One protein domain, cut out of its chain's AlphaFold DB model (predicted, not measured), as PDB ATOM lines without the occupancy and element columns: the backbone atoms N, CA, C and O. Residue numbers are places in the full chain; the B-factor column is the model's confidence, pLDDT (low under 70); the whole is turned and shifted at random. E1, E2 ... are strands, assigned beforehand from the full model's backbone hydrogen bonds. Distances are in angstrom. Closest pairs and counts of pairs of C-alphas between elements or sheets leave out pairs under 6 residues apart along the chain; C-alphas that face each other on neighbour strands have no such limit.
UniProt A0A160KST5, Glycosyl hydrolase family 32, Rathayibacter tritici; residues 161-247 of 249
ATOM      1  N   ALA A 161     144.588 194.463 168.627       82.00
ATOM      2  CA  ALA A 161     143.157 194.150 168.548       82.00
ATOM      3  C   ALA A 161     142.234 195.379 168.705       82.00
ATOM      4  O   ALA A 161     141.047 195.310 168.385       82.00
ATOM      5  N   GLY A 162     142.753 196.508 169.196       79.12
ATOM      6  CA  GLY A 162     141.981 197.731 169.415       79.12
ATOM      7  C   GLY A 162     142.761 198.796 170.184       79.12
ATOM      8  O   GLY A 162     143.885 198.564 170.620       79.12
ATOM      9  N   ARG A 163     142.162 199.981 170.349       81.19
ATOM     10  CA  ARG A 163     142.710 201.031 171.221       81.19
ATOM     11  C   ARG A 163     142.305 200.749 172.666       81.19
ATOM     12  O   ARG A 163     141.120 200.549 172.928       81.19
ATOM     13  N   ALA A 164     143.270 200.766 173.577       72.06
ATOM     14  CA  ALA A 164     143.017 200.657 175.009       72.06
ATOM     15  C   ALA A 164     142.776 202.040 175.634       72.06
ATOM     16  O   ALA A 164     143.349 203.041 175.200       72.06
ATOM     17  N   ASP A 165     141.940 202.084 176.672       75.62
ATOM     18  CA  ASP A 165     141.859 203.233 177.572       75.62
ATOM     19  C   ASP A 165     143.000 203.126 178.592       75.62
ATOM     20  O   ASP A 165     142.978 202.275 179.483       75.62
ATOM     21  N   LEU A 166     144.006 203.992 178.451       72.38
ATOM     22  CA  LEU A 166     145.204 203.991 179.296       72.38
ATOM     23  C   LEU A 166     144.904 204.280 180.775       72.38
ATOM     24  O   LEU A 166     145.758 204.031 181.622       72.38
ATOM     25  N   SER A 167     143.702 204.762 181.117       71.06
ATOM     26  CA  SER A 167     143.296 204.922 182.517       71.06
ATOM     27  C   SER A 167     143.040 203.588 183.230       71.06
ATOM     28  O   SER A 167     142.998 203.557 184.462       71.06
ATOM     29  N   ARG A 168     142.862 202.481 182.484       66.00
ATOM     30  CA  ARG A 168     142.597 201.139 183.023       66.00
ATOM     31  C   ARG A 168     143.174 200.035 182.136       66.00
ATOM     32  O   ARG A 168     142.487 199.487 181.278       66.00
ATOM     33  N   ILE A 169     144.405 199.634 182.432       66.94
ATOM     34  CA  ILE A 169     145.065 198.481 181.813       66.94
ATOM     35  C   ILE A 169     145.082 197.347 182.845       66.94
ATOM     36  O   ILE A 169     145.957 197.288 183.701       66.94
ATOM     37  N   ALA A 170     144.074 196.475 182.828       63.53
ATOM     38  CA  ALA A 170     143.984 195.349 183.763       63.53
ATOM     39  C   ALA A 170     144.286 194.030 183.042       63.53
ATOM     40  O   ALA A 170     143.435 193.522 182.313       63.53
ATOM     41  N   GLY A 171     145.490 193.485 183.251       65.38
ATOM     42  CA  GLY A 171     145.887 192.168 182.730       65.38
ATOM     43  C   GLY A 171     145.942 192.078 181.202       65.38
ATOM     44  O   GLY A 171     145.761 190.996 180.651       65.38
ATOM     45  N   GLN A 172     146.132 193.209 180.521       75.94
ATOM     46  CA  GLN A 172     146.250 193.283 179.068       75.94
ATOM     47  C   GLN A 172     147.684 193.607 178.680       75.94
ATOM     48  O   GLN A 172     148.342 194.401 179.351       75.94
ATOM     49  N   VAL A 173     148.114 193.037 177.558       88.00
ATOM     50  CA  VAL A 173     149.310 193.498 176.859       88.00
ATOM     51  C   VAL A 173     149.009 194.865 176.258       88.00
ATOM     52  O   VAL A 173     147.965 195.053 175.624       88.00
ATOM     53  N   VAL A 174     149.911 195.821 176.451       90.06
ATOM     54  CA  VAL A 174     149.793 197.170 175.895       90.06
ATOM     55  C   VAL A 174     150.968 197.447 174.989       90.06
ATOM     56  O   VAL A 174     152.110 197.219 175.356       90.06
ATOM     57  N   ASP A 175     150.661 197.980 173.814       93.12
ATOM     58  CA  ASP A 175     151.619 198.510 172.854       93.12
ATOM     59  C   ASP A 175     151.243 199.974 172.608       93.12
ATOM     60  O   ASP A 175     150.204 200.279 172.012       93.12
ATOM     61  N   LEU A 176     152.048 200.871 173.169       91.62
ATOM     62  CA  LEU A 176     151.819 202.306 173.218       91.62
ATOM     63  C   LEU A 176     152.875 203.039 172.396       91.62
ATOM     64  O   LEU A 176     154.074 202.814 172.531       91.62
ATOM     65  N   GLU A 177     152.418 204.000 171.607       93.50
ATOM     66  CA  GLU A 177     153.273 204.966 170.929       93.50
ATOM     67  C   GLU A 177     153.182 206.292 171.677       93.50
ATOM     68  O   GLU A 177     152.139 206.950 171.689       93.50
ATOM     69  N   TRP A 178     154.275 206.680 172.325       94.31
ATOM     70  CA  TRP A 178     154.373 207.935 173.055       94.31
ATOM     71  C   TRP A 178     155.363 208.848 172.347       94.31
ATOM     72  O   TRP A 178     156.494 208.458 172.094       94.31
ATOM     73  N   THR A 179     154.955 210.068 172.007       95.69
ATOM     74  CA  THR A 179     155.879 211.109 171.535       95.69
ATOM     75  C   THR A 179     155.979 212.159 172.635       95.69
ATOM     76  O   THR A 179     155.087 213.007 172.712       95.69
ATOM     77  N   PRO A 180     157.002 212.086 173.509       92.19
ATOM     78  CA  PRO A 180     157.161 213.044 174.591       92.19
ATOM     79  C   PRO A 180     157.327 214.450 174.021       92.19
ATOM     80  O   PRO A 180     158.166 214.674 173.145       92.19
ATOM     81  N   GLY A 181     156.544 215.399 174.518       87.00
ATOM     82  CA  GLY A 181     156.636 216.800 174.145       87.00
ATOM     83  C   GLY A 181     157.793 217.507 174.847       87.00
ATOM     84  O   GLY A 181     158.736 217.949 174.195       87.00
ATOM     85  N   GLY A 182     157.705 217.658 176.172       89.00
ATOM     86  CA  GLY A 182     158.629 218.483 176.963       89.00
ATOM     87  C   GLY A 182     159.491 217.706 177.961       89.00
ATOM     88  O   GLY A 182     159.147 216.603 178.380       89.00
ATOM     89  N   ILE A 183     160.597 218.318 178.393       94.75
ATOM     90  CA  ILE A 183     161.399 217.823 179.523       94.75
ATOM     91  C   ILE A 183     160.504 217.729 180.768       94.75
ATOM     92  O   ILE A 183     159.785 218.672 181.097       94.75
ATOM     93  N   GLY A 184     160.563 216.593 181.458       94.75
ATOM     94  CA  GLY A 184     159.754 216.278 182.633       94.75
ATOM     95  C   GLY A 184     158.393 215.656 182.317       94.75
ATOM     96  O   GLY A 184     157.713 215.218 183.246       94.75
ATOM     97  N   GLU A 185     157.986 215.579 181.044       96.38
ATOM     98  CA  GLU A 185     156.810 214.794 180.665       96.38
ATOM     99  C   GLU A 185     157.043 213.322 181.005       96.38
ATOM    100  O   GLU A 185     158.134 212.788 180.787       96.38
ATOM    101  N   ARG A 186     156.022 212.665 181.557       95.44
ATOM    102  CA  ARG A 186     156.150 211.288 182.021       95.44
ATOM    103  C   ARG A 186     154.883 210.469 181.843       95.44
ATOM    104  O   ARG A 186     153.778 211.012 181.846       95.44
ATOM    105  N   ILE A 187     155.072 209.157 181.794       93.31
ATOM    106  CA  ILE A 187     154.027 208.145 181.934       93.31
ATOM    107  C   ILE A 187     154.267 207.422 183.255       93.31
ATOM    108  O   ILE A 187     155.308 206.791 183.426       93.31
ATOM    109  N   ASP A 188     153.308 207.516 184.177       92.50
ATOM    110  CA  ASP A 188     153.313 206.750 185.423       92.50
ATOM    111  C   ASP A 188     152.559 205.429 185.223       92.50
ATOM    112  O   ASP A 188     151.429 205.413 184.730       92.50
ATOM    113  N   LEU A 189     153.169 204.325 185.649       89.88
ATOM    114  CA  LEU A 189     152.536 203.013 185.718       89.88
ATOM    115  C   LEU A 189     152.118 202.743 187.155       89.88
ATOM    116  O   LEU A 189     152.936 202.804 188.078       89.88
ATOM    117  N   LEU A 190     150.827 202.468 187.334       87.62
ATOM    118  CA  LEU A 190     150.216 202.281 188.642       87.62
ATOM    119  C   LEU A 190     149.726 200.839 188.806       87.62
ATOM    120  O   LEU A 190     148.997 200.337 187.951       87.62
ATOM    121  N   ASN A 191     150.045 200.216 189.937       83.50
ATOM    122  CA  ASN A 191     149.420 198.982 190.404       83.50
ATOM    123  C   ASN A 191     148.565 199.297 191.637       83.50
ATOM    124  O   ASN A 191     149.047 199.902 192.586       83.50
ATOM    125  N   ALA A 192     147.275 198.956 191.607       84.06
ATOM    126  CA  ALA A 192     146.326 199.246 192.693       84.06
ATOM    127  C   ALA A 192     146.318 200.716 193.198       84.06
ATOM    128  O   ALA A 192     145.915 200.989 194.326       84.06
ATOM    129  N   GLY A 193     146.708 201.674 192.347       84.75
ATOM    130  CA  GLY A 193     146.793 203.102 192.681       84.75
ATOM    131  C   GLY A 193     148.162 203.565 193.195       84.75
ATOM    132  O   GLY A 193     148.366 204.767 193.352       84.75
ATOM    133  N   GLU A 194     149.107 202.649 193.397       88.56
ATOM    134  CA  GLU A 194     150.488 202.943 193.778       88.56
ATOM    135  C   GLU A 194     151.399 202.927 192.549       88.56
ATOM    136  O   GLU A 194     151.233 202.110 191.647       88.56
ATOM    137  N   ARG A 195     152.364 203.849 192.486       91.25
ATOM    138  CA  ARG A 195     153.301 203.921 191.360       91.25
ATOM    139  C   ARG A 195     154.335 202.806 191.468       91.25
ATOM    140  O   ARG A 195     155.095 202.778 192.432       91.25
ATOM    141  N   VAL A 196     154.406 201.960 190.445       91.88
ATOM    142  CA  VAL A 196     155.406 200.885 190.336       91.88
ATOM    143  C   VAL A 196     156.566 201.271 189.423       91.88
ATOM    144  O   VAL A 196     157.709 200.910 189.692       91.88
ATOM    145  N   ALA A 197     156.295 202.068 188.386       93.75
ATOM    146  CA  ALA A 197     157.313 202.568 187.473       93.75
ATOM    147  C   ALA A 197     156.910 203.906 186.843       93.75
ATOM    148  O   ALA A 197     155.732 204.274 186.836       93.75
ATOM    149  N   ALA A 198     157.883 204.626 186.293       95.50
ATOM    150  CA  ALA A 198     157.655 205.796 185.459       95.50
ATOM    151  C   ALA A 198     158.665 205.862 184.312       95.50
ATOM    152  O   ALA A 198     159.855 205.616 184.510       95.50
ATOM    153  N   LEU A 199     158.188 206.255 183.132       96.94
ATOM    154  CA  LEU A 199     159.032 206.677 182.018       96.94
ATOM    155  C   LEU A 199     159.012 208.198 181.940       96.94
ATOM    156  O   LEU A 199     157.939 208.783 181.819       96.94
ATOM    157  N   ILE A 200     160.176 208.838 182.022       97.50
ATOM    158  CA  ILE A 200     160.314 210.295 182.134       97.50
ATOM    159  C   ILE A 200     161.213 210.802 181.010       97.50
ATOM    160  O   ILE A 200     162.321 210.302 180.811       97.50
ATOM    161  N   ARG A 201     160.760 211.827 180.289       97.00
ATOM    162  CA  ARG A 201     161.572 212.532 179.298       97.00
ATOM    163  C   ARG A 201     162.537 213.494 179.988       97.00
ATOM    164  O   ARG A 201     162.108 214.384 180.719       97.00
ATOM    165  N   THR A 202     163.826 213.373 179.702       96.19
ATOM    166  CA  THR A 202     164.854 214.364 180.067       96.19
ATOM    167  C   THR A 202     165.295 215.140 178.821       96.19
ATOM    168  O   THR A 202     164.621 215.098 177.791       96.19
ATOM    169  N   GLU A 203     166.387 215.900 178.885       93.75
ATOM    170  CA  GLU A 203     166.907 216.622 177.717       93.75
ATOM    171  C   GLU A 203     167.287 215.660 176.577       93.75
ATOM    172  O   GLU A 203     166.789 215.796 175.455       93.75
ATOM    173  N   ASP A 204     168.075 214.632 176.892       94.25
ATOM    174  CA  ASP A 204     168.748 213.748 175.936       94.25
ATOM    175  C   ASP A 204     168.382 212.260 176.082       94.25
ATOM    176  O   ASP A 204     168.948 211.414 175.388       94.25
ATOM    177  N   SER A 205     167.464 211.915 176.989       96.75
ATOM    178  CA  SER A 205     167.169 210.526 177.332       96.75
ATOM    179  C   SER A 205     165.711 210.280 177.737       96.75
ATOM    180  O   SER A 205     164.915 211.191 177.987       96.75
ATOM    181  N   ILE A 206     165.350 208.998 177.762       97.75
ATOM    182  CA  ILE A 206     164.191 208.480 178.486       97.75
ATOM    183  C   ILE A 206     164.716 207.768 179.724       97.75
ATOM    184  O   ILE A 206     165.565 206.884 179.620       97.75
ATOM    185  N   VAL A 207     164.210 208.165 180.884       97.44
ATOM    186  CA  VAL A 207     164.536 207.582 182.184       97.44
ATOM    187  C   VAL A 207     163.439 206.603 182.583       97.44
ATOM    188  O   VAL A 207     162.262 206.935 182.481       97.44
ATOM    189  N   LEU A 208     163.833 205.429 183.062       96.81
ATOM    190  CA  LEU A 208     162.989 204.441 183.719       96.81
ATOM    191  C   LEU A 208     163.263 204.481 185.226       96.81
ATOM    192  O   LEU A 208     164.314 204.032 185.687       96.81
ATOM    193  N   GLU A 209     162.304 205.007 185.983       96.06
ATOM    194  CA  GLU A 209     162.261 204.890 187.443       96.06
ATOM    195  C   GLU A 209     161.378 203.709 187.831       96.06
ATOM    196  O   GLU A 209     160.294 203.540 187.273       96.06
ATOM    197  N   ARG A 210     161.799 202.928 188.825       93.12
ATOM    198  CA  ARG A 210     161.006 201.841 189.409       93.12
ATOM    199  C   ARG A 210     161.101 201.902 190.926       93.12
ATOM    200  O   ARG A 210     162.134 202.277 191.478       93.12
ATOM    201  N   THR A 211     160.001 201.611 191.605       88.88
ATOM    202  CA  THR A 211     159.928 201.770 193.061       88.88
ATOM    203  C   THR A 211     160.863 200.782 193.756       88.88
ATOM    204  O   THR A 211     160.673 199.581 193.648       88.88
ATOM    205  N   GLY A 212     161.851 201.302 194.492       87.25
ATOM    206  CA  GLY A 212     162.821 200.489 195.236       87.25
ATOM    207  C   GLY A 212     164.036 200.019 194.431       87.25
ATOM    208  O   GLY A 212     164.922 199.409 195.020       87.25
ATOM    209  N   GLU A 213     164.109 200.354 193.142       90.44
ATOM    210  CA  GLU A 213     165.150 199.888 192.219       90.44
ATOM    211  C   GLU A 213     166.054 201.029 191.731       90.44
ATOM    212  O   GLU A 213     165.723 202.214 191.850       90.44
ATOM    213  N   GLU A 214     167.193 200.672 191.135       90.69
ATOM    214  CA  GLU A 214     168.065 201.632 190.456       90.69
ATOM    215  C   GLU A 214     167.376 202.250 189.226       90.69
ATOM    216  O   GLU A 214     166.666 201.586 188.458       90.69
ATOM    217  N   THR A 215     167.611 203.550 189.039       94.19
ATOM    218  CA  THR A 215     167.127 204.309 187.887       94.19
ATOM    219  C   THR A 215     168.029 204.083 186.681       94.19
ATOM    220  O   THR A 215     169.238 204.292 186.746       94.19
ATOM    221  N   TRP A 216     167.420 203.767 185.541       95.19
ATOM    222  CA  TRP A 216     168.125 203.563 184.278       95.19
ATOM    223  C   TRP A 216     167.684 204.575 183.230       95.19
ATOM    224  O   TRP A 216     166.567 205.082 183.276       95.19
ATOM    225  N   SER A 217     168.536 204.857 182.249       95.44
ATOM    226  CA  SER A 217     168.169 205.702 181.116       95.44
ATOM    227  C   SER A 217     168.688 205.151 179.796       95.44
ATOM    228  O   SER A 217     169.697 204.443 179.747       95.44
ATOM    229  N   ALA A 218     167.982 205.485 178.720       95.50
ATOM    230  CA  ALA A 218     168.426 205.269 177.352       95.50
ATOM    231  C   ALA A 218     168.471 206.606 176.605       95.50
ATOM    232  O   ALA A 218     167.528 207.397 176.734       95.50
ATOM    233  N   PRO A 219     169.513 206.860 175.794       94.56
ATOM    234  CA  PRO A 219     169.572 208.038 174.946       94.56
ATOM    235  C   PRO A 219     168.347 208.138 174.037       94.56
ATOM    236  O   PRO A 219     167.825 207.141 173.523       94.56
ATOM    237  N   HIS A 220     167.878 209.361 173.838       93.75
ATOM    238  CA  HIS A 220     166.716 209.657 173.025       93.75
ATOM    239  C   HIS A 220     166.796 211.085 172.478       93.75
ATOM    240  O   HIS A 220     166.567 212.066 173.182       93.75
ATOM    241  N   ALA A 221     167.070 211.192 171.179       87.81
ATOM    242  CA  ALA A 221     167.244 212.472 170.498       87.81
ATOM    243  C   ALA A 221     165.911 213.173 170.152       87.81
ATOM    244  O   ALA A 221     165.916 214.278 169.616       87.81
ATOM    245  N   GLY A 222     164.764 212.551 170.451       89.06
ATOM    246  CA  GLY A 222     163.438 213.010 170.031       89.06
ATOM    247  C   GLY A 222     162.668 211.972 169.219       89.06
ATOM    248  O   GLY A 222     163.197 210.926 168.843       89.06
ATOM    249  N   GLY A 223     161.399 212.280 168.956       92.25
ATOM    250  CA  GLY A 223     160.483 211.404 168.228       92.25
ATOM    251  C   GLY A 223     159.694 210.460 169.133       92.25
ATOM    252  O   GLY A 223     159.542 210.693 170.330       92.25
ATOM    253  N   MET A 224     159.153 209.410 168.526       95.25
ATOM    254  CA  MET A 224     158.323 208.420 169.202       95.25
ATOM    255  C   MET A 224     159.181 207.438 170.014       95.25
ATOM    256  O   MET A 224     160.210 206.957 169.544       95.25
ATOM    257  N   VAL A 225     158.704 207.100 171.207       96.56
ATOM    258  CA  VAL A 225     159.117 205.967 172.033       96.56
ATOM    259  C   VAL A 225     157.997 204.934 171.969       96.56
ATOM    260  O   VAL A 225     156.840 205.252 172.256       96.56
ATOM    261  N   ARG A 226     158.324 203.702 171.580       96.00
ATOM    262  CA  ARG A 226     157.358 202.597 171.607       96.00
ATOM    263  C   ARG A 226     157.486 201.855 172.927       96.00
ATOM    264  O   ARG A 226     158.583 201.432 173.269       96.00
ATOM    265  N   ILE A 227     156.393 201.735 173.666       95.50
ATOM    266  CA  ILE A 227     156.351 201.141 175.002       95.50
ATOM    267  C   ILE A 227     155.486 199.894 174.939       95.50
ATOM    268  O   ILE A 227     154.325 199.964 174.538       95.50
ATOM    269  N   ILE A 228     156.045 198.768 175.353       94.75
ATOM    270  CA  ILE A 228     155.365 197.484 175.417       94.75
ATOM    271  C   ILE A 228     155.309 197.063 176.881       94.75
ATOM    272  O   ILE A 228     156.323 197.076 177.580       94.75
ATOM    273  N   LEU A 229     154.106 196.732 177.338       92.06
ATOM    274  CA  LEU A 229     153.844 196.197 178.666       92.06
ATOM    275  C   LEU A 229     153.193 194.828 178.516       92.06
ATOM    276  O   LEU A 229     152.132 194.731 177.900       92.06
ATOM    277  N   ASP A 230     153.797 193.798 179.097       89.44
ATOM    278  CA  ASP A 230     153.246 192.441 179.141       89.44
ATOM    279  C   ASP A 230     153.429 191.848 180.544       89.44
ATOM    280  O   ASP A 230     154.512 191.413 180.941       89.44
ATOM    281  N   GLY A 231     152.372 191.908 181.356       86.88
ATOM    282  CA  GLY A 231     152.453 191.535 182.766       86.88
ATOM    283  C   GLY A 231     153.493 192.390 183.514       86.88
ATOM    284  O   GLY A 231     153.345 193.612 183.533       86.88
ATOM    285  N   PRO A 232     154.518 191.789 184.152       88.06
ATOM    286  CA  PRO A 232     155.577 192.536 184.832       88.06
ATOM    287  C   PRO A 232     156.651 193.079 183.876       88.06
ATOM    288  O   PRO A 232     157.577 193.738 184.332       88.06
ATOM    289  N   VAL A 233     156.591 192.799 182.574       92.19
ATOM    290  CA  VAL A 233     157.594 193.254 181.605       92.19
ATOM    291  C   VAL A 233     157.295 194.673 181.134       92.19
ATOM    292  O   VAL A 233     156.186 194.944 180.675       92.19
ATOM    293  N   LEU A 234     158.310 195.540 181.161       94.25
ATOM    294  CA  LEU A 234     158.324 196.810 180.440       94.25
ATOM    295  C   LEU A 234     159.481 196.861 179.451       94.25
ATOM    296  O   LEU A 234     160.642 196.707 179.830       94.25
ATOM    297  N   GLU A 235     159.159 197.183 178.202       96.69
ATOM    298  CA  GLU A 235     160.116 197.431 177.128       96.69
ATOM    299  C   GLU A 235     159.820 198.792 176.486       96.69
ATOM    300  O   GLU A 235     158.745 199.016 175.940       96.69
ATOM    301  N   ALA A 236     160.771 199.717 176.542       97.00
ATOM    302  CA  ALA A 236     160.721 201.023 175.903       97.00
ATOM    303  C   ALA A 236     161.786 201.092 174.802       97.00
ATOM    304  O   ALA A 236     162.986 201.031 175.060       97.00
ATOM    305  N   ILE A 237     161.346 201.234 173.560       96.88
ATOM    306  CA  ILE A 237     162.201 201.284 172.377       96.88
ATOM    307  C   ILE A 237     162.371 202.755 172.005       96.88
ATOM    308  O   ILE A 237     161.410 203.421 171.603       96.88
ATOM    309  N   THR A 238     163.585 203.270 172.192       95.12
ATOM    310  CA  THR A 238     163.956 204.654 171.881       95.12
ATOM    311  C   THR A 238     164.616 204.744 170.505       95.12
ATOM    312  O   THR A 238     164.790 203.758 169.794       95.12
ATOM    313  N   SER A 239     165.035 205.950 170.123       87.38
ATOM    314  CA  SER A 239     165.804 206.177 168.896       87.38
ATOM    315  C   SER A 239     167.212 205.566 168.923       87.38
ATOM    316  O   SER A 239     167.842 205.494 167.874       87.38
ATOM    317  N   ALA A 240     167.727 205.194 170.100       89.44
ATOM    318  CA  ALA A 240     169.101 204.720 170.285       89.44
ATOM    319  C   ALA A 240     169.196 203.237 170.672       89.44
ATOM    320  O   ALA A 240     170.268 202.650 170.559       89.44
ATOM    321  N   GLY A 241     168.104 202.628 171.137       93.56
ATOM    322  CA  GLY A 241     168.107 201.240 171.578       93.56
ATOM    323  C   GLY A 241     166.891 200.885 172.422       93.56
ATOM    324  O   GLY A 241     165.862 201.560 172.379       93.56
ATOM    325  N   VAL A 242     167.030 199.822 173.208       96.19
ATOM    326  CA  VAL A 242     165.961 199.283 174.055       96.19
ATOM    327  C   VAL A 242     166.259 199.533 175.527       96.19
ATOM    328  O   VAL A 242     167.366 199.282 175.984       96.19
ATOM    329  N   LEU A 243     165.286 200.035 176.276       96.19
ATOM    330  CA  LEU A 243     165.325 200.216 177.724       96.19
ATOM    331  C   LEU A 243     164.256 199.333 178.339       96.19
ATOM    332  O   LEU A 243     163.120 199.349 177.878       96.19
ATOM    333  N   GLY A 244     164.551 198.607 179.407       94.00
ATOM    334  CA  GLY A 244     163.467 197.920 180.090       94.00
ATOM    335  C   GLY A 244     163.870 197.114 181.296       94.00
ATOM    336  O   GLY A 244     165.045 197.023 181.661       94.00
ATOM    337  N   GLY A 245     162.840 196.539 181.897       92.06
ATOM    338  CA  GLY A 245     162.961 195.625 183.008       92.06
ATOM    339  C   GLY A 245     161.637 195.332 183.684       92.06
ATOM    340  O   GLY A 245     160.565 195.638 183.159       92.06
ATOM    341  N   ALA A 246     161.728 194.694 184.844       90.44
ATOM    342  CA  ALA A 246     160.564 194.269 185.596       90.44
ATOM    343  C   ALA A 246     159.880 195.455 186.288       90.44
ATOM    344  O   ALA A 246     160.535 196.246 186.964       90.44
ATOM    345  N   CYS A 247     158.564 195.560 186.142       86.19
ATOM    346  CA  CYS A 247     157.684 196.397 186.946       86.19
ATOM    347  C   CYS A 247     157.027 195.496 187.995       86.19
ATOM    348  O   CYS A 247     155.979 194.898 187.742       86.19
TER     349      CYS A 247
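AT A GLANCE: This is residues 161 to 247 of the 249 residues of the protein "Glycosyl hydrolase family 32" of Rathayibacter tritici (UniProt A0A160KST5). Two four-stranded sheets lie face to face as a sandwich, their strands nearly aligned at 13 degrees; the sheets come near each other at the edge with E5 and E8 and are open at the edge with E1 and E2. The stretch of residues 161 to 173, with no named element, runs outside that open edge. The printed part has 87 residues, with no named helix and eight named strands, E1 to E8 along the chain, in the class all strand. One sheet has the order E1, E6, E7, E8 and the other E2, E3, E4, E5, both antiparallel throughout. The whole is compact, with a radius of gyration of the C-alphas of 12.3 A and spans of 32 by 32 by 20 A.

HOW THE PARTS SIT: E1, residues 174 to 178, is an edge strand, antiparallel to E6, residues 225 to 230, with N 176 and O 227 2.8 A apart, within hydrogen-bond range. A short link leads from E1 to E2, residues 186 to 191, in the other sheet; E1 and E2 are apart. E2, E3 at residues 194 to 201, E4 at residues 205 to 210 and E5 at residues 216 to 219 form a meander, each strand the antiparallel neighbour of the one before. The hairpin of E2 and E3 has N 189 and O 197 at 2.8 A, that of E3 and E4 has N 198 and O 209 at 2.8 A, and that of E4 and E5 has N 208 and O 216 at 2.8 A, each within hydrogen-bond range. A tight link leads from E5 back to E6, which begins a second meander with E7, residues 233 to 237, and E8, residues 242 to 246. In the hairpin of E6 and E7, N 228 and O 235 are 2.8 A apart, and in that of E7 and E8, N 236 and O 243 are 2.7 A apart, both within hydrogen-bond range. Between the sheets, the closest C-alphas of E5 and E8 are those of Ala 218 and Leu 243, 5.9 A apart. E4 and E7 are near each other.

IN THESE COORDINATES: E1 begins at C-alpha 174, (149.793, 197.170, 175.895), and is 12.0 A long. E2 is 16.3 A long; E3, the longest by residues, measures 20.6 A and bends by 57 degrees at residue 197. E4 is 16.1 A, E5 10.5 A, E6 16.4 A and E7 13.1 A long. E8, 13.7 A long, ends at C-alpha 246, (160.564, 194.269, 185.596).

THE WHOLE: The C-alphas farthest apart, of Ala 161 and Glu 214, are 34.0 A apart. The printed part has no cut and no long link. Its mean pLDDT is 89.9, and residues 168 to 171 are under 70.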